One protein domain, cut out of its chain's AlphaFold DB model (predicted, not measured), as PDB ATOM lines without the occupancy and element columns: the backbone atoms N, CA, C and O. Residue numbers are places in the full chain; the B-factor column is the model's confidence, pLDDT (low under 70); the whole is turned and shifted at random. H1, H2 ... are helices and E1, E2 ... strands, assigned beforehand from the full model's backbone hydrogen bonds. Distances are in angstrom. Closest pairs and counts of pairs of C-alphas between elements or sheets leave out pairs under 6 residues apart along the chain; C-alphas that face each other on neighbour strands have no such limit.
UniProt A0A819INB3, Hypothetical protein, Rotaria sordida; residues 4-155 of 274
ATOM      1  N   ILE A   4      52.251  33.300  49.036       45.31
ATOM      2  CA  ILE A   4      52.943  33.357  50.334       45.31
ATOM      3  C   ILE A   4      53.674  34.698  50.547       45.31
ATOM      4  O   ILE A   4      53.672  35.204  51.664       45.31
ATOM      5  N   ASP A   5      54.263  35.294  49.500       51.06
ATOM      6  CA  ASP A   5      54.874  36.632  49.584       51.06
ATOM      7  C   ASP A   5      53.811  37.673  49.965       51.06
ATOM      8  O   ASP A   5      54.068  38.550  50.787       51.06
ATOM      9  N   ASP A   6      52.590  37.532  49.438       53.06
ATOM     10  CA  ASP A   6      51.486  38.453  49.719       53.06
ATOM     11  C   ASP A   6      50.932  38.287  51.148       53.06
ATOM     12  O   ASP A   6      50.546  39.274  51.772       53.06
ATOM     13  N   GLN A   7      50.948  37.071  51.713       58.12
ATOM     14  CA  GLN A   7      50.513  36.828  53.098       58.12
ATOM     15  C   GLN A   7      51.541  37.272  54.149       58.12
ATOM     16  O   GLN A   7      51.155  37.806  55.187       58.12
ATOM     17  N   VAL A   8      52.842  37.078  53.904       60.41
ATOM     18  CA  VAL A   8      53.902  37.481  54.852       60.41
ATOM     19  C   VAL A   8      54.012  39.006  54.947       60.41
ATOM     20  O   VAL A   8      54.274  39.530  56.028       60.41
ATOM     21  N   ASN A   9      53.736  39.721  53.853       70.06
ATOM     22  CA  ASN A   9      53.692  41.186  53.834       70.06
ATOM     23  C   ASN A   9      52.534  41.779  54.657       70.06
ATOM     24  O   ASN A   9      52.513  42.984  54.892       70.06
ATOM     25  N   HIS A  10      51.582  40.956  55.110       86.31
ATOM     26  CA  HIS A  10      50.448  41.398  55.921       86.31
ATOM     27  C   HIS A  10      50.767  41.505  57.419       86.31
ATOM     28  O   HIS A  10      49.893  41.886  58.192       86.31
ATOM     29  N   TYR A  11      51.980  41.152  57.855       91.38
ATOM     30  CA  TYR A  11      52.350  41.182  59.268       91.38
ATOM     31  C   TYR A  11      53.514  42.125  59.539       91.38
ATOM     32  O   TYR A  11      54.546  42.083  58.866       91.38
ATOM     33  N   VAL A  12      53.396  42.892  60.622       91.56
ATOM     34  CA  VAL A  12      54.563  43.456  61.299       91.56
ATOM     35  C   VAL A  12      55.230  42.330  62.084       91.56
ATOM     36  O   VAL A  12      54.581  41.637  62.869       91.56
ATOM     37  N   ARG A  13      56.528  42.136  61.846       91.50
ATOM     38  CA  ARG A  13      57.320  41.034  62.401       91.50
ATOM     39  C   ARG A  13      58.264  41.568  63.468       91.50
ATOM     40  O   ARG A  13      59.110  42.414  63.184       91.50
ATOM     41  N   PHE A  14      58.137  41.044  64.678       92.69
ATOM     42  CA  PHE A  14      59.027  41.326  65.796       92.69
ATOM     43  C   PHE A  14      59.840  40.081  66.113       92.69
ATOM     44  O   PHE A  14      59.299  38.984  66.220       92.69
ATOM     45  N   TYR A  15      61.140  40.251  66.306       91.69
ATOM     46  CA  TYR A  15      61.996  39.175  66.785       91.69
ATOM     47  C   TYR A  15      62.002  39.185  68.309       91.69
ATOM     48  O   TYR A  15      62.143  40.239  68.928       91.69
ATOM     49  N   PHE A  16      61.895  38.010  68.923       90.31
ATOM     50  CA  PHE A  16      61.963  37.903  70.382       90.31
ATOM     51  C   PHE A  16      63.369  38.169  70.937       90.31
ATOM     52  O   PHE A  16      63.518  38.491  72.117       90.31
ATOM     53  N   ARG A  17      64.412  38.012  70.111       86.81
ATOM     54  CA  ARG A  17      65.810  38.225  70.499       86.81
ATOM     55  C   ARG A  17      66.592  38.960  69.419       86.81
ATOM     56  O   ARG A  17      66.300  38.791  68.236       86.81
ATOM     57  N   PRO A  18      67.616  39.731  69.819       87.69
ATOM     58  CA  PRO A  18      68.569  40.286  68.876       87.69
ATOM     59  C   PRO A  18      69.467  39.189  68.278       87.69
ATOM     60  O   PRO A  18      69.456  38.033  68.707       87.69
ATOM     61  N   LEU A  19      70.328  39.595  67.344       86.81
ATOM     62  CA  LEU A  19      71.354  38.779  66.691       86.81
ATOM     63  C   LEU A  19      70.785  37.688  65.774       86.81
ATOM     64  O   LEU A  19      71.390  36.623  65.621       86.81
ATOM     65  N   THR A  20      69.636  37.954  65.153       84.88
ATOM     66  CA  THR A  20      69.057  37.071  64.129       84.88
ATOM     67  C   THR A  20      69.872  37.126  62.839       84.88
ATOM     68  O   THR A  20      70.618  38.081  62.582       84.88
ATOM     69  N   SER A  21      69.743  36.110  61.987       81.44
ATOM     70  CA  SER A  21      70.455  36.095  60.703       81.44
ATOM     71  C   SER A  21      70.008  37.253  59.808       81.44
ATOM     72  O   SER A  21      70.834  37.877  59.141       81.44
ATOM     73  N   THR A  22      68.709  37.564  59.809       81.00
ATOM     74  CA  THR A  22      68.136  38.700  59.074       81.00
ATOM     75  C   THR A  22      68.701  40.023  59.576       81.00
ATOM     76  O   THR A  22      69.167  40.828  58.772       81.00
ATOM     77  N   GLN A  23      68.741  40.214  60.897       86.31
ATOM     78  CA  GLN A  23      69.342  41.390  61.517       86.31
ATOM     79  C   GLN A  23      70.798  41.558  61.069       86.31
ATOM     80  O   GLN A  23      71.162  42.602  60.531       86.31
ATOM     81  N   LEU A  24      71.614  40.505  61.190       85.44
ATOM     82  CA  LEU A  24      73.020  40.548  60.788       85.44
ATOM     83  C   LEU A  24      73.206  40.877  59.299       85.44
ATOM     84  O   LEU A  24      74.228  41.436  58.927       85.44
ATOM     85  N   ASN A  25      72.263  40.542  58.422       83.31
ATOM     86  CA  ASN A  25      72.381  40.898  57.007       83.31
ATOM     87  C   ASN A  25      72.065  42.375  56.732       83.31
ATOM     88  O   ASN A  25      72.621  42.928  55.781       83.31
ATOM     89  N   ASN A  26      71.228  42.998  57.563       85.12
ATOM     90  CA  ASN A  26      70.686  44.337  57.332       85.12
ATOM     91  C   ASN A  26      71.421  45.438  58.115       85.12
ATOM     92  O   ASN A  26      71.379  46.597  57.709       85.12
ATOM     93  N   GLU A  27      72.092  45.089  59.215       90.50
ATOM     94  CA  GLU A  27      72.840  46.027  60.059       90.50
ATOM     95  C   GLU A  27      74.050  46.661  59.364       90.50
ATOM     96  O   GLU A  27      74.824  45.991  58.669       90.50
ATOM     97  N   ASN A  28      74.300  47.927  59.698       91.88
ATOM     98  CA  ASN A  28      75.446  48.709  59.261       91.88
ATOM     99  C   ASN A  28      75.568  48.689  57.727       91.88
ATOM    100  O   ASN A  28      74.590  48.844  56.993       91.88
ATOM    101  N   LEU A  29      76.774  48.463  57.210       88.94
ATOM    102  CA  LEU A  29      77.005  48.355  55.778       88.94
ATOM    103  C   LEU A  29      76.663  46.966  55.220       88.94
ATOM    104  O   LEU A  29      76.981  46.708  54.063       88.94
ATOM    105  N   GLY A  30      76.013  46.086  55.988       83.62
ATOM    106  CA  GLY A  30      75.630  44.737  55.572       83.62
ATOM    107  C   GLY A  30      76.789  43.731  55.554       83.62
ATOM    108  O   GLY A  30      77.966  44.070  55.703       83.62
ATOM    109  N   SER A  31      76.451  42.450  55.385       72.50
ATOM    110  CA  SER A  31      77.435  41.361  55.419       72.50
ATOM    111  C   SER A  31      78.152  41.157  54.083       72.50
ATOM    112  O   SER A  31      77.524  40.947  53.053       72.50
ATOM    113  N   ASN A  32      79.480  41.010  54.100       59.81
ATOM    114  CA  ASN A  32      80.255  40.611  52.912       59.81
ATOM    115  C   ASN A  32      79.902  39.206  52.371       59.81
ATOM    116  O   ASN A  32      80.344  38.836  51.283       59.81
ATOM    117  N   LYS A  33      79.137  38.389  53.113       52.91
ATOM    118  CA  LYS A  33      78.666  37.066  52.658       52.91
ATOM    119  C   LYS A  33      77.405  37.147  51.787       52.91
ATOM    120  O   LYS A  33      77.100  36.178  51.091       52.91
ATOM    121  N   SER A  34      76.694  38.278  51.782       50.47
ATOM    122  CA  SER A  34      75.454  38.467  51.015       50.47
ATOM    123  C   SER A  34      75.677  38.887  49.556       50.47
ATOM    124  O   SER A  34      74.693  39.022  48.826       50.47
ATOM    125  N   LYS A  35      76.942  38.968  49.095       52.22
ATOM    126  CA  LYS A  35      77.372  39.328  47.719       52.22
ATOM    127  C   LYS A  35      76.575  38.676  46.581       52.22
ATOM    128  O   LYS A  35      76.574  39.190  45.474       52.22
ATOM    129  N   LYS A  36      75.930  37.530  46.824       48.78
ATOM    130  CA  LYS A  36      75.178  36.775  45.809       48.78
ATOM    131  C   LYS A  36      73.655  36.970  45.826       48.78
ATOM    132  O   LYS A  36      73.015  36.451  44.920       48.78
ATOM    133  N   ARG A  37      73.053  37.607  46.842       49.25
ATOM    134  CA  ARG A  37      71.580  37.585  47.025       49.25
ATOM    135  C   ARG A  37      70.877  38.939  46.975       49.25
ATOM    136  O   ARG A  37      69.738  38.971  46.538       49.25
ATOM    137  N   HIS A  38      71.519  40.022  47.401       50.16
ATOM    138  CA  HIS A  38      70.918  41.358  47.413       50.16
ATOM    139  C   HIS A  38      71.991  42.328  46.941       50.16
ATOM    140  O   HIS A  38      73.009  42.443  47.618       50.16
ATOM    141  N   ASN A  39      71.807  42.925  45.760       53.06
ATOM    142  CA  ASN A  39      72.728  43.879  45.136       53.06
ATOM    143  C   ASN A  39      73.301  44.849  46.175       53.06
ATOM    144  O   ASN A  39      72.584  45.762  46.557       53.06
ATOM    145  N   TYR A  40      74.524  44.560  46.646       59.22
ATOM    146  CA  TYR A  40      75.543  45.312  47.400       59.22
ATOM    147  C   TYR A  40      75.175  46.490  48.328       59.22
ATOM    148  O   TYR A  40      76.078  47.035  48.958       59.22
ATOM    149  N   THR A  41      73.918  46.867  48.494       68.62
ATOM    150  CA  THR A  41      73.487  48.149  49.041       68.62
ATOM    151  C   THR A  41      73.240  48.005  50.537       68.62
ATOM    152  O   THR A  41      72.525  47.082  50.943       68.62
ATOM    153  N   PRO A  42      73.829  48.867  51.381       77.81
ATOM    154  CA  PRO A  42      73.482  48.912  52.795       77.81
ATOM    155  C   PRO A  42      71.979  49.082  52.994       77.81
ATOM    156  O   PRO A  42      71.361  49.928  52.358       77.81
ATOM    157  N   MET A  43      71.390  48.291  53.889       80.81
ATOM    158  CA  MET A  43      69.971  48.439  54.222       80.81
ATOM    159  C   MET A  43      69.775  49.388  55.402       80.81
ATOM    160  O   MET A  43      68.856  50.201  55.390       80.81
ATOM    161  N   CYS A  44      70.647  49.313  56.412       89.44
ATOM    162  CA  CYS A  44      70.540  50.139  57.607       89.44
ATOM    163  C   CYS A  44      71.926  50.523  58.163       89.44
ATOM    164  O   CYS A  44      72.381  49.912  59.132       89.44
ATOM    165  N   PRO A  45      72.614  51.527  57.573       91.00
ATOM    166  CA  PRO A  45      73.941  51.965  58.018       91.00
ATOM    167  C   PRO A  45      74.041  52.344  59.496       91.00
ATOM    168  O   PRO A  45      75.069  52.065  60.103       91.00
ATOM    169  N   ILE A  46      72.977  52.925  60.061       94.31
ATOM    170  CA  ILE A  46      72.846  53.243  61.486       94.31
ATOM    171  C   ILE A  46      71.584  52.550  62.025       94.31
ATOM    172  O   ILE A  46      70.488  53.104  61.924       94.31
ATOM    173  N   PRO A  47      71.699  51.322  62.551       93.44
ATOM    174  CA  PRO A  47      70.554  50.581  63.060       93.44
ATOM    175  C   PRO A  47      70.088  51.117  64.418       93.44
ATOM    176  O   PRO A  47      70.868  51.202  65.367       93.44
ATOM    177  N   ILE A  48      68.790  51.414  64.513       94.25
ATOM    178  CA  ILE A  48      68.071  51.710  65.758       94.25
ATOM    179  C   ILE A  48      67.000  50.637  65.937       94.25
ATOM    180  O   ILE A  48      66.158  50.452  65.056       94.25
ATOM    181  N   PHE A  49      67.013  49.925  67.064       94.06
ATOM    182  CA  PHE A  49      65.978  48.933  67.355       94.06
ATOM    183  C   PHE A  49      64.895  49.498  68.258       94.06
ATOM    184  O   PHE A  49      65.176  50.180  69.239       94.06
ATOM    185  N   PHE A  50      63.653  49.139  67.952       93.75
ATOM    186  CA  PHE A  50      62.516  49.334  68.838       93.75
ATOM    187  C   PHE A  50      62.383  48.079  69.695       93.75
ATOM    188  O   PHE A  50      61.995  47.018  69.205       93.75
ATOM    189  N   CYS A  51      62.744  48.182  70.968       94.31
ATOM    190  CA  CYS A  51      62.504  47.131  71.942       94.31
ATOM    191  C   CYS A  51      61.182  47.437  72.640       94.31
ATOM    192  O   CYS A  51      61.069  48.452  73.326       94.31
ATOM    193  N   ILE A  52      60.184  46.585  72.420       95.19
ATOM    194  CA  ILE A  52      58.833  46.798  72.929       95.19
ATOM    195  C   ILE A  52      58.515  45.728  73.966       95.19
ATOM    196  O   ILE A  52      58.761  44.540  73.750       95.19
ATOM    197  N   ASN A  53      57.953  46.150  75.094       94.75
ATOM    198  CA  ASN A  53      57.456  45.243  76.112       94.75
ATOM    199  C   ASN A  53      56.286  44.415  75.551       94.75
ATOM    200  O   ASN A  53      55.211  44.940  75.262       94.75
ATOM    201  N   LEU A  54      56.488  43.102  75.432       94.44
ATOM    202  CA  LEU A  54      55.486  42.189  74.882       94.44
ATOM    203  C   LEU A  54      54.173  42.187  75.679       94.44
ATOM    204  O   LEU A  54      53.103  42.104  75.087       94.44
ATOM    205  N   GLN A  55      54.231  42.307  77.008       95.38
ATOM    206  CA  GLN A  55      53.027  42.362  77.838       95.38
ATOM    207  C   GLN A  55      52.193  43.609  77.524       95.38
ATOM    208  O   GLN A  55      50.971  43.522  77.466       95.38
ATOM    209  N   ALA A  56      52.838  44.751  77.270       96.12
ATOM    210  CA  ALA A  56      52.136  45.966  76.863       96.12
ATOM    211  C   ALA A  56      51.418  45.782  75.516       96.12
ATOM    212  O   ALA A  56      50.267  46.188  75.390       96.12
ATOM    213  N   ILE A  57      52.053  45.102  74.554       95.75
ATOM    214  CA  ILE A  57      51.424  44.749  73.271       95.75
ATOM    215  C   ILE A  57      50.210  43.837  73.488       95.75
ATOM    216  O   ILE A  57      49.140  44.102  72.949       95.75
ATOM    217  N   LEU A  58      50.353  42.776  74.288       94.94
ATOM    218  CA  LEU A  58      49.278  41.806  74.541       94.94
ATOM    219  C   LEU A  58      48.083  42.399  75.305       94.94
ATOM    220  O   LEU A  58      46.998  41.826  75.270       94.94
ATOM    221  N   ASN A  59      48.273  43.537  75.977       95.88
ATOM    222  CA  ASN A  59      47.207  44.263  76.662       95.88
ATOM    223  C   ASN A  59      46.398  45.183  75.732       95.88
ATOM    224  O   ASN A  59      45.399  45.745  76.183       95.88
ATOM    225  N   ILE A  60      46.803  45.359  74.468       96.19
ATOM    226  CA  ILE A  60      46.037  46.145  73.494       96.19
ATOM    227  C   ILE A  60      44.744  45.378  73.156       96.19
ATOM    228  O   ILE A  60      44.823  44.255  72.646       96.19
ATOM    229  N   PRO A  61      43.551  45.956  73.407       94.00
ATOM    230  CA  PRO A  61      42.285  45.301  73.095       94.00
ATOM    231  C   PRO A  61      42.164  44.967  71.606       94.00
ATOM    232  O   PRO A  61      42.573  45.753  70.754       94.00
ATOM    233  N   ASP A  62      41.592  43.798  71.307       92.50
ATOM    234  CA  ASP A  62      41.303  43.314  69.948       92.50
ATOM    235  C   ASP A  62      42.516  43.211  68.999       92.50
ATOM    236  O   ASP A  62      42.355  42.984  67.794       92.50
ATOM    237  N   LEU A  63      43.746  43.327  69.520       94.56
ATOM    238  CA  LEU A  63      44.957  43.185  68.725       94.56
ATOM    239  C   LEU A  63      45.072  41.754  68.194       94.56
ATOM    240  O   LEU A  63      45.154  40.783  68.950       94.56
ATOM    241  N   LYS A  64      45.145  41.627  66.871       94.94
ATOM    242  CA  LYS A  64      45.360  40.343  66.208       94.94
ATOM    243  C   LYS A  64      46.848  40.037  66.136       94.94
ATOM    244  O   LYS A  64      47.585  40.672  65.378       94.94
ATOM    245  N   TRP A  65      47.269  39.047  66.914       95.12
ATOM    246  CA  TRP A  65      48.654  38.603  66.975       95.12
ATOM    247  C   TRP A  65      48.785  37.096  66.764       95.12
ATOM    248  O   TRP A  65      47.838  36.338  66.977       95.12
ATOM    249  N   LYS A  66      49.976  36.668  66.340       95.25
ATOM    250  CA  LYS A  66      50.374  35.263  66.162       95.25
ATOM    251  C   LYS A  66      51.830  35.079  66.581       95.25
ATOM    252  O   LYS A  66      52.577  36.050  66.695       95.25
ATOM    253  N   VAL A  67      52.248  33.834  66.773       94.56
ATOM    254  CA  VAL A  67      53.665  33.465  66.890       94.56
ATOM    255  C   VAL A  67      54.030  32.478  65.796       94.56
ATOM    256  O   VAL A  67      53.217  31.628  65.432       94.56
ATOM    257  N   SER A  68      55.247  32.582  65.270       92.56
ATOM    258  CA  SER A  68      55.798  31.583  64.357       92.56
ATOM    259  C   SER A  68      56.599  30.531  65.120       92.56
ATOM    260  O   SER A  68      57.210  30.818  66.149       92.56
ATOM    261  N   ILE A  69      56.620  29.301  64.603       89.81
ATOM    262  CA  ILE A  69      57.473  28.226  65.145       89.81
ATOM    263  C   ILE A  69      58.845  28.135  64.452       89.81
ATOM    264  O   ILE A  69      59.659  27.287  64.813       89.81
ATOM    265  N   ASP A  70      59.083  28.966  63.433       87.12
ATOM    266  CA  ASP A  70      60.339  29.081  62.677       87.12
ATOM    267  C   ASP A  70      60.363  30.434  61.918       87.12
ATOM    268  O   ASP A  70      59.423  31.228  62.014       87.12
ATOM    269  N   ASN A  71      61.407  30.688  61.129       84.62
ATOM    270  CA  ASN A  71      61.555  31.886  60.299       84.62
ATOM    271  C   ASN A  71      60.421  31.995  59.262       84.62
ATOM    272  O   ASN A  71      60.293  31.119  58.401       84.62
ATOM    273  N   MET A  72      59.649  33.086  59.235       85.19
ATOM    274  CA  MET A  72      58.536  33.254  58.278       85.19
ATOM    275  C   MET A  72      58.969  33.412  56.809       85.19
ATOM    276  O   MET A  72      58.134  33.441  55.912       85.19
ATOM    277  N   SER A  73      60.271  33.465  56.517       78.81
ATOM    278  CA  SER A  73      60.796  33.375  55.141       78.81
ATOM    279  C   SER A  73      60.775  31.936  54.598       78.81
ATOM    280  O   SER A  73      60.975  31.713  53.403       78.81
ATOM    281  N   SER A  74      60.571  30.933  55.459       82.69
ATOM    282  CA  SER A  74      60.411  29.536  55.059       82.69
ATOM    283  C   SER A  74      58.950  29.235  54.726       82.69
ATOM    284  O   SER A  74      58.051  29.439  55.533       82.69
ATOM    285  N   LYS A  75      58.708  28.630  53.555       79.19
ATOM    286  CA  LYS A  75      57.361  28.211  53.112       79.19
ATOM    287  C   LYS A  75      56.705  27.146  53.999       79.19
ATOM    288  O   LYS A  75      55.537  26.837  53.806       79.19
ATOM    289  N   LYS A  76      57.473  26.522  54.894       84.06
ATOM    290  CA  LYS A  76      56.997  25.472  55.808       84.06
ATOM    291  C   LYS A  76      56.657  26.011  57.195       84.06
ATOM    292  O   LYS A  76      56.298  25.222  58.061       84.06
ATOM    293  N   THR A  77      56.848  27.305  57.423       88.06
ATOM    294  CA  THR A  77      56.648  27.901  58.738       88.06
ATOM    295  C   THR A  77      55.168  27.960  59.058       88.06
ATOM    296  O   THR A  77      54.385  28.569  58.332       88.06
ATOM    297  N   GLU A  78      54.798  27.316  60.157       91.44
ATOM    298  CA  GLU A  78      53.472  27.433  60.746       91.44
ATOM    299  C   GLU A  78      53.464  28.613  61.723       91.44
ATOM    300  O   GLU A  78      54.458  28.895  62.401       91.44
ATOM    301  N   TYR A  79      52.337  29.314  61.789       93.19
ATOM    302  CA  TYR A  79      52.163  30.448  62.681       93.19
ATOM    303  C   TYR A  79      50.685  30.636  63.013       93.19
ATOM    304  O   TYR A  79      49.830  30.589  62.131       93.19
ATOM    305  N   ASP A  80      50.385  30.830  64.292       93.69
ATOM    306  CA  ASP A  80      49.036  31.095  64.797       93.69
ATOM    307  C   ASP A  80      49.114  31.576  66.258       93.69
ATOM    308  O   ASP A  80      50.203  31.676  66.830       93.69
ATOM    309  N   CYS A  81      47.972  31.859  66.880       92.88
ATOM    310  CA  CYS A  81      47.831  32.065  68.327       92.88
ATOM    311  C   CYS A  81      47.082  30.910  69.022       92.88
ATOM    312  O   CYS A  81      46.671  31.027  70.177       92.88
ATOM    313  N   THR A  82      46.907  29.776  68.336       95.25
ATOM    314  CA  THR A  82      46.251  28.589  68.894       95.25
ATOM    315  C   THR A  82      47.110  27.900  69.951       95.25
ATOM    316  O   THR A  82      48.342  27.944  69.929       95.25
ATOM    317  N   ILE A  83      46.450  27.186  70.866       93.81
ATOM    318  CA  ILE A  83      47.125  26.438  71.932       93.81
ATOM    319  C   ILE A  83      48.113  25.392  71.391       93.81
ATOM    320  O   ILE A  83      49.144  25.147  72.014       93.81
ATOM    321  N   ASP A  84      47.827  24.795  70.233       95.00
ATOM    322  CA  ASP A  84      48.678  23.768  69.628       95.00
ATOM    323  C   ASP A  84      49.987  24.356  69.095       95.00
ATOM    324  O   ASP A  84      51.054  23.776  69.306       95.00
ATOM    325  N   ILE A  85      49.927  25.538  68.473       94.12
ATOM    326  CA  ILE A  85      51.122  26.276  68.054       94.12
ATOM    327  C   ILE A  85      51.917  26.745  69.274       94.12
ATOM    328  O   ILE A  85      53.124  26.522  69.334       94.12
ATOM    329  N   ILE A  86      51.250  27.299  70.290       92.31
ATOM    330  CA  ILE A  86      51.907  27.761  71.522       92.31
ATOM    331  C   ILE A  86      52.629  26.609  72.237       92.31
ATOM    332  O   ILE A  86      53.753  26.785  72.693       92.31
ATOM    333  N   LYS A  87      52.046  25.405  72.296       91.38
ATOM    334  CA  LYS A  87      52.703  24.221  72.888       91.38
ATOM    335  C   LYS A  87      53.957  23.773  72.137       91.38
ATOM    336  O   LYS A  87      54.824  23.143  72.735       91.38
ATOM    337  N   ARG A  88      54.027  24.040  70.832       91.25
ATOM    338  CA  ARG A  88      55.185  23.731  69.979       91.25
ATOM    339  C   ARG A  88      56.216  24.854  69.957       91.25
ATOM    340  O   ARG A  88      57.330  24.624  69.496       91.25
ATOM    341  N   PHE A  89      55.851  26.045  70.424       89.44
ATOM    342  CA  PHE A  89      56.756  27.174  70.517       89.44
ATOM    343  C   PHE A  89      57.847  26.881  71.550       89.44
ATOM    344  O   PHE A  89      57.570  26.558  72.707       89.44
ATOM    345  N   ASP A  90      59.108  26.987  71.134       87.06
ATOM    346  CA  ASP A  90      60.248  26.642  71.978       87.06
ATOM    347  C   ASP A  90      60.632  27.796  72.916       87.06
ATOM    348  O   ASP A  90      61.647  28.475  72.739       87.06
ATOM    349  N   PHE A  91      59.807  28.017  73.943       84.38
ATOM    350  CA  PHE A  91      60.089  29.003  74.991       84.38
ATOM    351  C   PHE A  91      61.415  28.711  75.703       84.38
ATOM    352  O   PHE A  91      62.164  29.634  76.017       84.38
ATOM    353  N   CYS A  92      61.730  27.436  75.939       83.50
ATOM    354  CA  CYS A  92      62.957  27.037  76.622       83.50
ATOM    355  C   CYS A  92      64.194  27.445  75.818       83.50
ATOM    356  O   CYS A  92      65.098  28.074  76.365       83.50
ATOM    357  N   GLY A  93      64.225  27.123  74.525       83.19
ATOM    358  CA  GLY A  93      65.299  27.525  73.624       83.19
ATOM    359  C   GLY A  93      65.368  29.036  73.433       83.19
ATOM    360  O   GLY A  93      66.464  29.588  73.343       83.19
ATOM    361  N   LEU A  94      64.224  29.731  73.456       82.38
ATOM    362  CA  LEU A  94      64.196  31.188  73.390       82.38
ATOM    363  C   LEU A  94      64.961  31.824  74.557       82.38
ATOM    364  O   LEU A  94      65.772  32.711  74.320       82.38
ATOM    365  N   PHE A  95      64.772  31.363  75.792       75.25
ATOM    366  CA  PHE A  95      65.445  31.934  76.969       75.25
ATOM    367  C   PHE A  95      66.815  31.318  77.280       75.25
ATOM    368  O   PHE A  95      67.451  31.703  78.260       75.25
ATOM    369  N   ASN A  96      67.289  30.379  76.463       75.81
ATOM    370  CA  ASN A  96      68.585  29.742  76.657       75.81
ATOM    371  C   ASN A  96      69.673  30.460  75.845       75.81
ATOM    372  O   ASN A  96      69.505  30.734  74.658       75.81
ATOM    373  N   ASP A  97      70.815  30.750  76.463       65.88
ATOM    374  CA  ASP A  97      71.981  31.322  75.775       65.88
ATOM    375  C   ASP A  97      72.784  30.290  74.973       65.88
ATOM    376  O   ASP A  97      73.714  30.649  74.249       65.88
ATOM    377  N   SER A  98      72.414  29.007  75.043       64.56
ATOM    378  CA  SER A  98      72.934  28.003  74.122       64.56
ATOM    379  C   SER A  98      72.567  28.389  72.690       64.56
ATOM    380  O   SER A  98      71.392  28.582  72.377       64.56
ATOM    381  N   ASP A  99      73.577  28.476  71.828       55.69
ATOM    382  CA  ASP A  99      73.550  29.046  70.476       55.69
ATOM    383  C   ASP A  99      72.777  28.178  69.453       55.69
ATOM    384  O   ASP A  99      73.220  27.912  68.333       55.69
ATOM    385  N   THR A 100      71.605  27.671  69.836       59.72
ATOM    386  CA  THR A 100      70.711  26.959  68.931       59.72
ATOM    387  C   THR A 100      70.076  27.986  67.995       59.72
ATOM    388  O   THR A 100      69.148  28.713  68.337       59.72
ATOM    389  N   ASN A 101      70.626  28.085  66.782       63.31
ATOM    390  CA  ASN A 101      70.251  29.098  65.787       63.31
ATOM    391  C   ASN A 101      68.748  29.161  65.466       63.31
ATOM    392  O   ASN A 101      68.288  30.186  64.980       63.31
ATOM    393  N   ARG A 102      67.980  28.095  65.724       68.81
ATOM    394  CA  ARG A 102      66.549  28.042  65.403       68.81
ATOM    395  C   ARG A 102      65.706  29.010  66.227       68.81
ATOM    396  O   ARG A 102      64.852  29.682  65.665       68.81
ATOM    397  N   CYS A 103      65.958  29.127  67.528       76.38
ATOM    398  CA  CYS A 103      65.056  29.870  68.413       76.38
ATOM    399  C   CYS A 103      65.202  31.395  68.258       76.38
ATOM    400  O   CYS A 103      64.292  32.140  68.606       76.38
ATOM    401  N   LYS A 104      66.319  31.868  67.680       76.44
ATOM    402  CA  LYS A 104      66.535  33.285  67.326       76.44
ATOM    403  C   LYS A 104      65.668  33.748  66.157       76.44
ATOM    404  O   LYS A 104      65.479  34.942  65.976       76.44
ATOM    405  N   GLU A 105      65.171  32.813  65.358       83.31
ATOM    406  CA  GLU A 105      64.368  33.101  64.172       83.31
ATOM    407  C   GLU A 105      62.859  32.985  64.454       83.31
ATOM    408  O   GLU A 105      62.061  33.087  63.527       83.31
ATOM    409  N   LEU A 106      62.469  32.766  65.718       89.50
ATOM    410  CA  LEU A 106      61.077  32.824  66.160       89.50
ATOM    411  C   LEU A 106      60.594  34.275  66.161       89.50
ATOM    412  O   LEU A 106      61.305  35.186  66.604       89.50
ATOM    413  N   GLU A 107      59.367  34.479  65.695       92.19
ATOM    414  CA  GLU A 107      58.816  35.808  65.450       92.19
ATOM    415  C   GLU A 107      57.450  35.970  66.115       92.19
ATOM    416  O   GLU A 107      56.616  35.061  66.125       92.19
ATOM    417  N   PHE A 108      57.226  37.158  66.666       94.44
ATOM    418  CA  PHE A 108      55.921  37.638  67.086       94.44
ATOM    419  C   PHE A 108      55.332  38.474  65.954       94.44
ATOM    420  O   PHE A 108      55.997  39.351  65.397       94.44
ATOM    421  N   LEU A 109      54.094  38.178  65.586       95.00
ATOM    422  CA  LEU A 109      53.456  38.702  64.388       95.00
ATOM    423  C   LEU A 109      52.240  39.523  64.787       95.00
ATOM    424  O   LEU A 109      51.411  39.043  65.557       95.00
ATOM    425  N   ILE A 110      52.108  40.720  64.228       95.19
ATOM    426  CA  ILE A 110      50.923  41.572  64.381       95.19
ATOM    427  C   ILE A 110      50.332  41.808  62.999       95.19
ATOM    428  O   ILE A 110      51.053  42.212  62.088       95.19
ATOM    429  N   GLU A 111      49.039  41.541  62.828       92.94
ATOM    430  CA  GLU A 111      48.362  41.768  61.547       92.94
ATOM    431  C   GLU A 111      48.316  43.268  61.210       92.94
ATOM    432  O   GLU A 111      47.914  44.093  62.029       92.94
ATOM    433  N   ASN A 112      48.660  43.609  59.969       90.56
ATOM    434  CA  ASN A 112      48.676  44.946  59.372       90.56
ATOM    435  C   ASN A 112      49.691  45.925  59.971       90.56
ATOM    436  O   ASN A 112      50.665  46.279  59.310       90.56
ATOM    437  N   GLN A 113      49.445  46.411  61.189       92.81
ATOM    438  CA  GLN A 113      50.237  47.470  61.812       92.81
ATOM    439  C   GLN A 113      50.146  47.430  63.339       92.81
ATOM    440  O   GLN A 113      49.130  47.027  63.900       92.81
ATOM    441  N   LEU A 114      51.190  47.926  64.004       93.56
ATOM    442  CA  LEU A 114      51.165  48.252  65.428       93.56
ATOM    443  C   LEU A 114      51.152  49.772  65.578       93.56
ATOM    444  O   LEU A 114      52.120  50.435  65.206       93.56
ATOM    445  N   ASP A 115      50.075  50.316  66.138       93.19
ATOM    446  CA  ASP A 115      50.039  51.722  66.529       93.19
ATOM    447  C   ASP A 115      50.787  51.907  67.855       93.19
ATOM    448  O   ASP A 115      50.327  51.486  68.917       93.19
ATOM    449  N   LEU A 116      51.964  52.535  67.785       92.12
ATOM    450  CA  LEU A 116      52.809  52.782  68.953       92.12
ATOM    451  C   LEU A 116      52.169  53.751  69.959       92.12
ATOM    452  O   LEU A 116      52.582  53.754  71.113       92.12
ATOM    453  N   GLN A 117      51.152  54.531  69.568       91.75
ATOM    454  CA  GLN A 117      50.432  55.430  70.482       91.75
ATOM    455  C   GLN A 117      49.536  54.677  71.474       91.75
ATOM    456  O   GLN A 117      49.143  55.235  72.497       91.75
ATOM    457  N   LEU A 118      49.216  53.410  71.189       93.88
ATOM    458  CA  LEU A 118      48.449  52.545  72.090       93.88
ATOM    459  C   LEU A 118      49.308  51.958  73.217       93.88
ATOM    460  O   LEU A 118      48.778  51.326  74.130       93.88
ATOM    461  N   LEU A 119      50.626  52.143  73.150       93.62
ATOM    462  CA  LEU A 119      51.566  51.642  74.138       93.62
ATOM    463  C   LEU A 119      51.937  52.748  75.137       93.62
ATOM    464  O   LEU A 119      52.128  53.898  74.744       93.62
ATOM    465  N   PRO A 120      52.104  52.414  76.428       92.31
ATOM    466  CA  PRO A 120      52.752  53.307  77.381       92.31
ATOM    467  C   PRO A 120      54.153  53.716  76.902       92.31
ATOM    468  O   PRO A 120      54.882  52.898  76.341       92.31
ATOM    469  N   ASN A 121      54.572  54.958  77.161       88.06
ATOM    470  CA  ASN A 121      55.884  55.447  76.710       88.06
ATOM    471  C   ASN A 121      57.057  54.625  77.275       88.06
ATOM    472  O   ASN A 121      58.076  54.465  76.608       88.06
ATOM    473  N   ASP A 122      56.921  54.086  78.488       91.06
ATOM    474  CA  ASP A 122      57.915  53.224  79.138       91.06
ATOM    475  C   ASP A 122      57.915  51.779  78.606       91.06
ATOM    476  O   ASP A 122      58.842  51.017  78.883       91.06
ATOM    477  N   ALA A 123      56.926  51.401  77.789       94.12
ATOM    478  CA  ALA A 123      56.894  50.114  77.104       94.12
ATOM    479  C   ALA A 123      57.798  50.069  75.864       94.12
ATOM    480  O   ALA A 123      58.010  48.982  75.324       94.12
ATOM    481  N   ILE A 124      58.322  51.211  75.403       94.00
ATOM    482  CA  ILE A 124      59.170  51.311  74.211       94.00
ATOM    483  C   ILE A 124      60.542  51.852  74.606       94.00
ATOM    484  O   ILE A 124      60.688  52.967  75.100       94.00
ATOM    485  N   THR A 125      61.582  51.073  74.323       93.75
ATOM    486  CA  THR A 125      62.977  51.505  74.432       93.75
ATOM    487  C   THR A 125      63.598  51.561  73.045       93.75
ATOM    488  O   THR A 125      63.599  50.564  72.319       93.75
ATOM    489  N   LEU A 126      64.169  52.712  72.682       94.69
ATOM    490  CA  LEU A 126      64.997  52.820  71.483       94.69
ATOM    491  C   LEU A 126      66.402  52.338  71.822       94.69
ATOM    492  O   LEU A 126      67.025  52.820  72.765       94.69
ATOM    493  N   VAL A 127      66.914  51.378  71.070       96.44
ATOM    494  CA  VAL A 127      68.220  50.774  71.322       96.44
ATOM    495  C   VAL A 127      69.188  51.197  70.227       96.44
ATOM    496  O   VAL A 127      68.983  50.906  69.050       96.44
ATOM    497  N   CYS A 128      70.254  51.872  70.643       96.69
ATOM    498  CA  CYS A 128      71.336  52.370  69.802       96.69
ATOM    499  C   CYS A 128      72.572  51.469  69.927       96.69
ATOM    500  O   CYS A 128      72.841  50.892  70.989       96.69
ATOM    501  N   GLN A 129      73.352  51.379  68.848       95.12
ATOM    502  CA  GLN A 129      74.593  50.601  68.829       95.12
ATOM    503  C   GLN A 129      75.707  51.246  69.663       95.12
ATOM    504  O   GLN A 129      76.428  50.538  70.373       95.12
ATOM    505  N   ASP A 130      75.842  52.568  69.583       94.75
ATOM    506  CA  ASP A 130      76.881  53.349  70.248       94.75
ATOM    507  C   ASP A 130      76.415  54.783  70.557       94.75
ATOM    508  O   ASP A 130      75.246  55.143  70.380       94.75
ATOM    509  N   SER A 131      77.332  55.581  71.108       94.62
ATOM    510  CA  SER A 131      77.064  56.950  71.538       94.62
ATOM    511  C   SER A 131      76.722  57.884  70.390       94.62
ATOM    512  O   SER A 131      75.935  58.800  70.599       94.62
ATOM    513  N   ASP A 132      77.286  57.676  69.204       94.38
ATOM    514  CA  ASP A 132      77.095  58.604  68.089       94.38
ATOM    515  C   ASP A 132      75.729  58.385  67.451       94.38
ATOM    516  O   ASP A 132      75.007  59.355  67.216       94.38
ATOM    517  N   ALA A 133      75.305  57.124  67.308       95.25
ATOM    518  CA  ALA A 133      73.931  56.796  66.937       95.25
ATOM    519  C   ALA A 133      72.917  57.406  67.922       95.25
ATOM    520  O   ALA A 133      71.936  58.018  67.499       95.25
ATOM    521  N   LYS A 134      73.182  57.300  69.236       95.38
ATOM    522  CA  LYS A 134      72.327  57.894  70.275       95.38
ATOM    523  C   LYS A 134      72.272  59.422  70.179       95.38
ATOM    524  O   LYS A 134      71.178  59.972  70.105       95.38
ATOM    525  N   LYS A 135      73.424  60.100  70.131       93.81
ATOM    526  CA  LYS A 135      73.508  61.570  70.022       93.81
ATOM    527  C   LYS A 135      72.828  62.091  68.755       93.81
ATOM    528  O   LYS A 135      72.118  63.093  68.805       93.81
ATOM    529  N   SER A 136      73.035  61.406  67.631       94.94
ATOM    530  CA  SER A 136      72.404  61.740  66.352       94.94
ATOM    531  C   SER A 136      70.883  61.633  66.450       94.94
ATOM    532  O   SER A 136      70.166  62.575  66.118       94.94
ATOM    533  N   LEU A 137      70.379  60.526  67.005       94.12
ATOM    534  CA  LEU A 137      68.950  60.323  67.226       94.12
ATOM    535  C   LEU A 137      68.346  61.389  68.157       94.12
ATOM    536  O   LEU A 137      67.299  61.952  67.842       94.12
ATOM    537  N   GLU A 138      69.010  61.702  69.270       93.25
ATOM    538  CA  GLU A 138      68.587  62.755  70.205       93.25
ATOM    539  C   GLU A 138      68.534  64.133  69.528       93.25
ATOM    540  O   GLU A 138      67.578  64.884  69.732       93.25
ATOM    541  N   SER A 139      69.506  64.436  68.664       92.88
ATOM    542  CA  SER A 139      69.547  65.686  67.894       92.88
ATOM    543  C   SER A 139      68.377  65.802  66.908       92.88
ATOM    544  O   SER A 139      67.827  66.889  66.720       92.88
ATOM    545  N   ILE A 140      67.960  64.684  66.305       92.12
ATOM    546  CA  ILE A 140      66.846  64.633  65.348       92.12
ATOM    547  C   ILE A 140      65.495  64.765  66.050       92.12
ATOM    548  O   ILE A 140      64.637  65.513  65.580       92.12
ATOM    549  N   LEU A 141      65.287  64.031  67.148       87.56
ATOM    550  CA  LEU A 141      63.954  63.857  67.727       87.56
ATOM    551  C   LEU A 141      63.352  65.155  68.273       87.56
ATOM    552  O   LEU A 141      62.130  65.249  68.325       87.56
ATOM    553  N   SER A 142      64.154  66.176  68.603       73.19
ATOM    554  CA  SER A 142      63.760  67.510  69.114       73.19
ATOM    555  C   SER A 142      62.931  67.535  70.416       73.19
ATOM    556  O   SER A 142      63.025  68.488  71.184       73.19
ATOM    557  N   THR A 143      62.183  66.472  70.706       74.31
ATOM    558  CA  THR A 143      61.408  66.190  71.910       74.31
ATOM    559  C   THR A 143      61.647  64.737  72.305       74.31
ATOM    560  O   THR A 143      61.503  63.829  71.483       74.31
ATOM    561  N   GLN A 144      62.002  64.501  73.564       68.31
ATOM    562  CA  GLN A 144      62.341  63.169  74.055       68.31
ATOM    563  C   GLN A 144      61.068  62.396  74.430       68.31
ATOM    564  O   GLN A 144      60.638  62.403  75.578       68.31
ATOM    565  N   ILE A 145      60.434  61.773  73.431       75.12
ATOM    566  CA  ILE A 145      59.256  60.904  73.634       75.12
ATOM    567  C   ILE A 145      59.689  59.526  74.153       75.12
ATOM    568  O   ILE A 145      59.014  58.932  74.989       75.12
ATOM    569  N   TYR A 146      60.848  59.049  73.695       82.62
ATOM    570  CA  TYR A 146      61.436  57.772  74.087       82.62
ATOM    571  C   TYR A 146      62.833  57.984  74.660       82.62
ATOM    572  O   TYR A 146      63.544  58.906  74.256       82.62
ATOM    573  N   ASN A 147      63.247  57.097  75.565       84.50
ATOM    574  CA  ASN A 147      64.581  57.118  76.157       84.50
ATOM    575  C   ASN A 147      65.515  56.179  75.379       84.50
ATOM    576  O   ASN A 147      65.385  54.960  75.508       84.50
ATOM    577  N   PRO A 148      66.449  56.704  74.561       92.38
ATOM    578  CA  PRO A 148      67.403  55.862  73.864       92.38
ATOM    579  C   PRO A 148      68.469  55.303  74.816       92.38
ATOM    580  O   PRO A 148      69.124  56.031  75.572       92.38
ATOM    581  N   GLU A 149      68.694  53.998  74.727       95.62
ATOM    582  CA  GLU A 149      69.711  53.255  75.468       95.62
ATOM    583  C   GLU A 149      70.783  52.706  74.528       95.62
ATOM    584  O   GLU A 149      70.506  52.340  73.388       95.62
ATOM    585  N   ILE A 150      72.018  52.593  75.017       97.19
ATOM    586  CA  ILE A 150      73.109  51.964  74.267       97.19
ATOM    587  C   ILE A 150      73.222  50.506  74.717       97.19
ATOM    588  O   ILE A 150      73.609  50.240  75.856       97.19
ATOM    589  N   LYS A 151      72.924  49.555  73.823       96.19
ATOM    590  CA  LYS A 151      73.094  48.108  74.072       96.19
ATOM    591  C   LYS A 151      73.923  47.476  72.967       96.19
ATOM    592  O   LYS A 151      73.415  46.788  72.087       96.19
ATOM    593  N   ARG A 152      75.237  47.698  73.014       93.50
ATOM    594  CA  ARG A 152      76.178  47.242  71.976       93.50
ATOM    595  C   ARG A 152      76.093  45.734  71.685       93.50
ATOM    596  O   ARG A 152      76.271  45.322  70.540       93.50
ATOM    597  N   ASN A 153      75.800  44.926  72.704       92.25
ATOM    598  CA  ASN A 153      75.651  43.469  72.622       92.25
ATOM    599  C   ASN A 153      74.388  43.004  71.875       92.25
ATOM    600  O   ASN A 153      74.268  41.816  71.593       92.25
ATOM    601  N   TYR A 154      73.461  43.906  71.545       92.69
ATOM    602  CA  TYR A 154      72.291  43.579  70.725       92.69
ATOM    603  C   TYR A 154      72.610  43.592  69.231       92.69
ATOM    604  O   TYR A 154      71.765  43.195  68.442       92.69
ATOM    605  N   PHE A 155      73.810  44.015  68.831       92.50
ATOM    606  CA  PHE A 155      74.212  44.130  67.430       92.50
ATOM    607  C   PHE A 155      75.275  43.091  67.086       92.50
ATOM    608  O   PHE A 155      76.086  42.714  67.934       92.50
TER     609      PHE A 155
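Overview. This is residues 4 to 155 of the 274 residues of the protein "Hypothetical protein" of Rotaria sordida (UniProt A0A819INB3). Two small three-stranded sheets, E1 E4 E3 and E2 E5 E6, lie in different parts of one rounded body, with much loop around them. The helix H6 covers one face of the second sheet, while the short helices H3 and H4 only graze the first; residues 139 to 144, of which 139 to 141 belong to H6, stick out. The printed part has 152 residues with six named helices and six named strands, in the order H1 E1 H2 E2 H3 E3 H4 H5 E4 E5 H6 E6; the first sheet is antiparallel, the second mixed. The class is mixed, helices and strands, with under half of the residues in named elements. The whole is compact, with a radius of gyration of the C-alphas of 16.6 A and spans of 46 by 43 by 34 A.

Along the chain. Find C-alpha 11 at (52.350, 41.182, 59.268), where E1 begins; it runs to residue 15, 12.4 A. Its sheet also holds E4, residues 107 to 111, 12.7 A, and E3, residues 65 to 68. Look next at E2, residues 48 to 52, 12.7 A, E5, residues 124 to 128, 13.0 A, and E6, residues 148 to 150, which ends at C-alpha 150 (73.109, 51.964, 74.267). From C-alpha 131 at (77.064, 56.950, 71.538), H6 runs to residue 141, 15.3 A. The short helices are H1, residues 4 to 8, H2, 21 to 26, H3, 54 to 58, H4, 83 to 88, and H5, 91 to 94.

Arrangement. Start at the inner strand E4: it is antiparallel to E1, with N 12 and O 110 2.8 A apart, and to E3, with N 66 and O 109 2.9 A apart. H4 only grazes this sheet, the closest C-alphas of H4 and E3 being Ile 86 and Val 67, 7.6 A; H3 only just grazes it, with 5 pairs of C-alphas within 10 A. In the other sheet E5 is antiparallel to E2, with N 51 and O 125 2.9 A apart, and parallel to E6, with N 149 and O 126 2.8 A apart. E5, H6 and E6 form a strand-helix-strand unit, two parallel neighbour strands with a helix between, whose crossover is right-handed. H6 and this sheet make two layers, a helix on one face, at a height over the sheet of 9.2 A. H1, H2 and H5 are on neither sheet. In H1, H2, H3, H4 and H6 every O i to N i+4 pair is within hydrogen-bond range; H5 is too short for one, and its one O i to N i+3 pair is within range.

Size, cuts and confidence. The farthest C-alphas, Asp 84 and Ser 139, are 46.9 A apart, and the printed part has no cut. Look for long links at H2 to E2, E3 to H4, H5 to E4 and E4 to E5. The mean pLDDT of the printed part is 85.1; residues 4 to 8, 32 to 41, 97 to 102 and 144 are under 70.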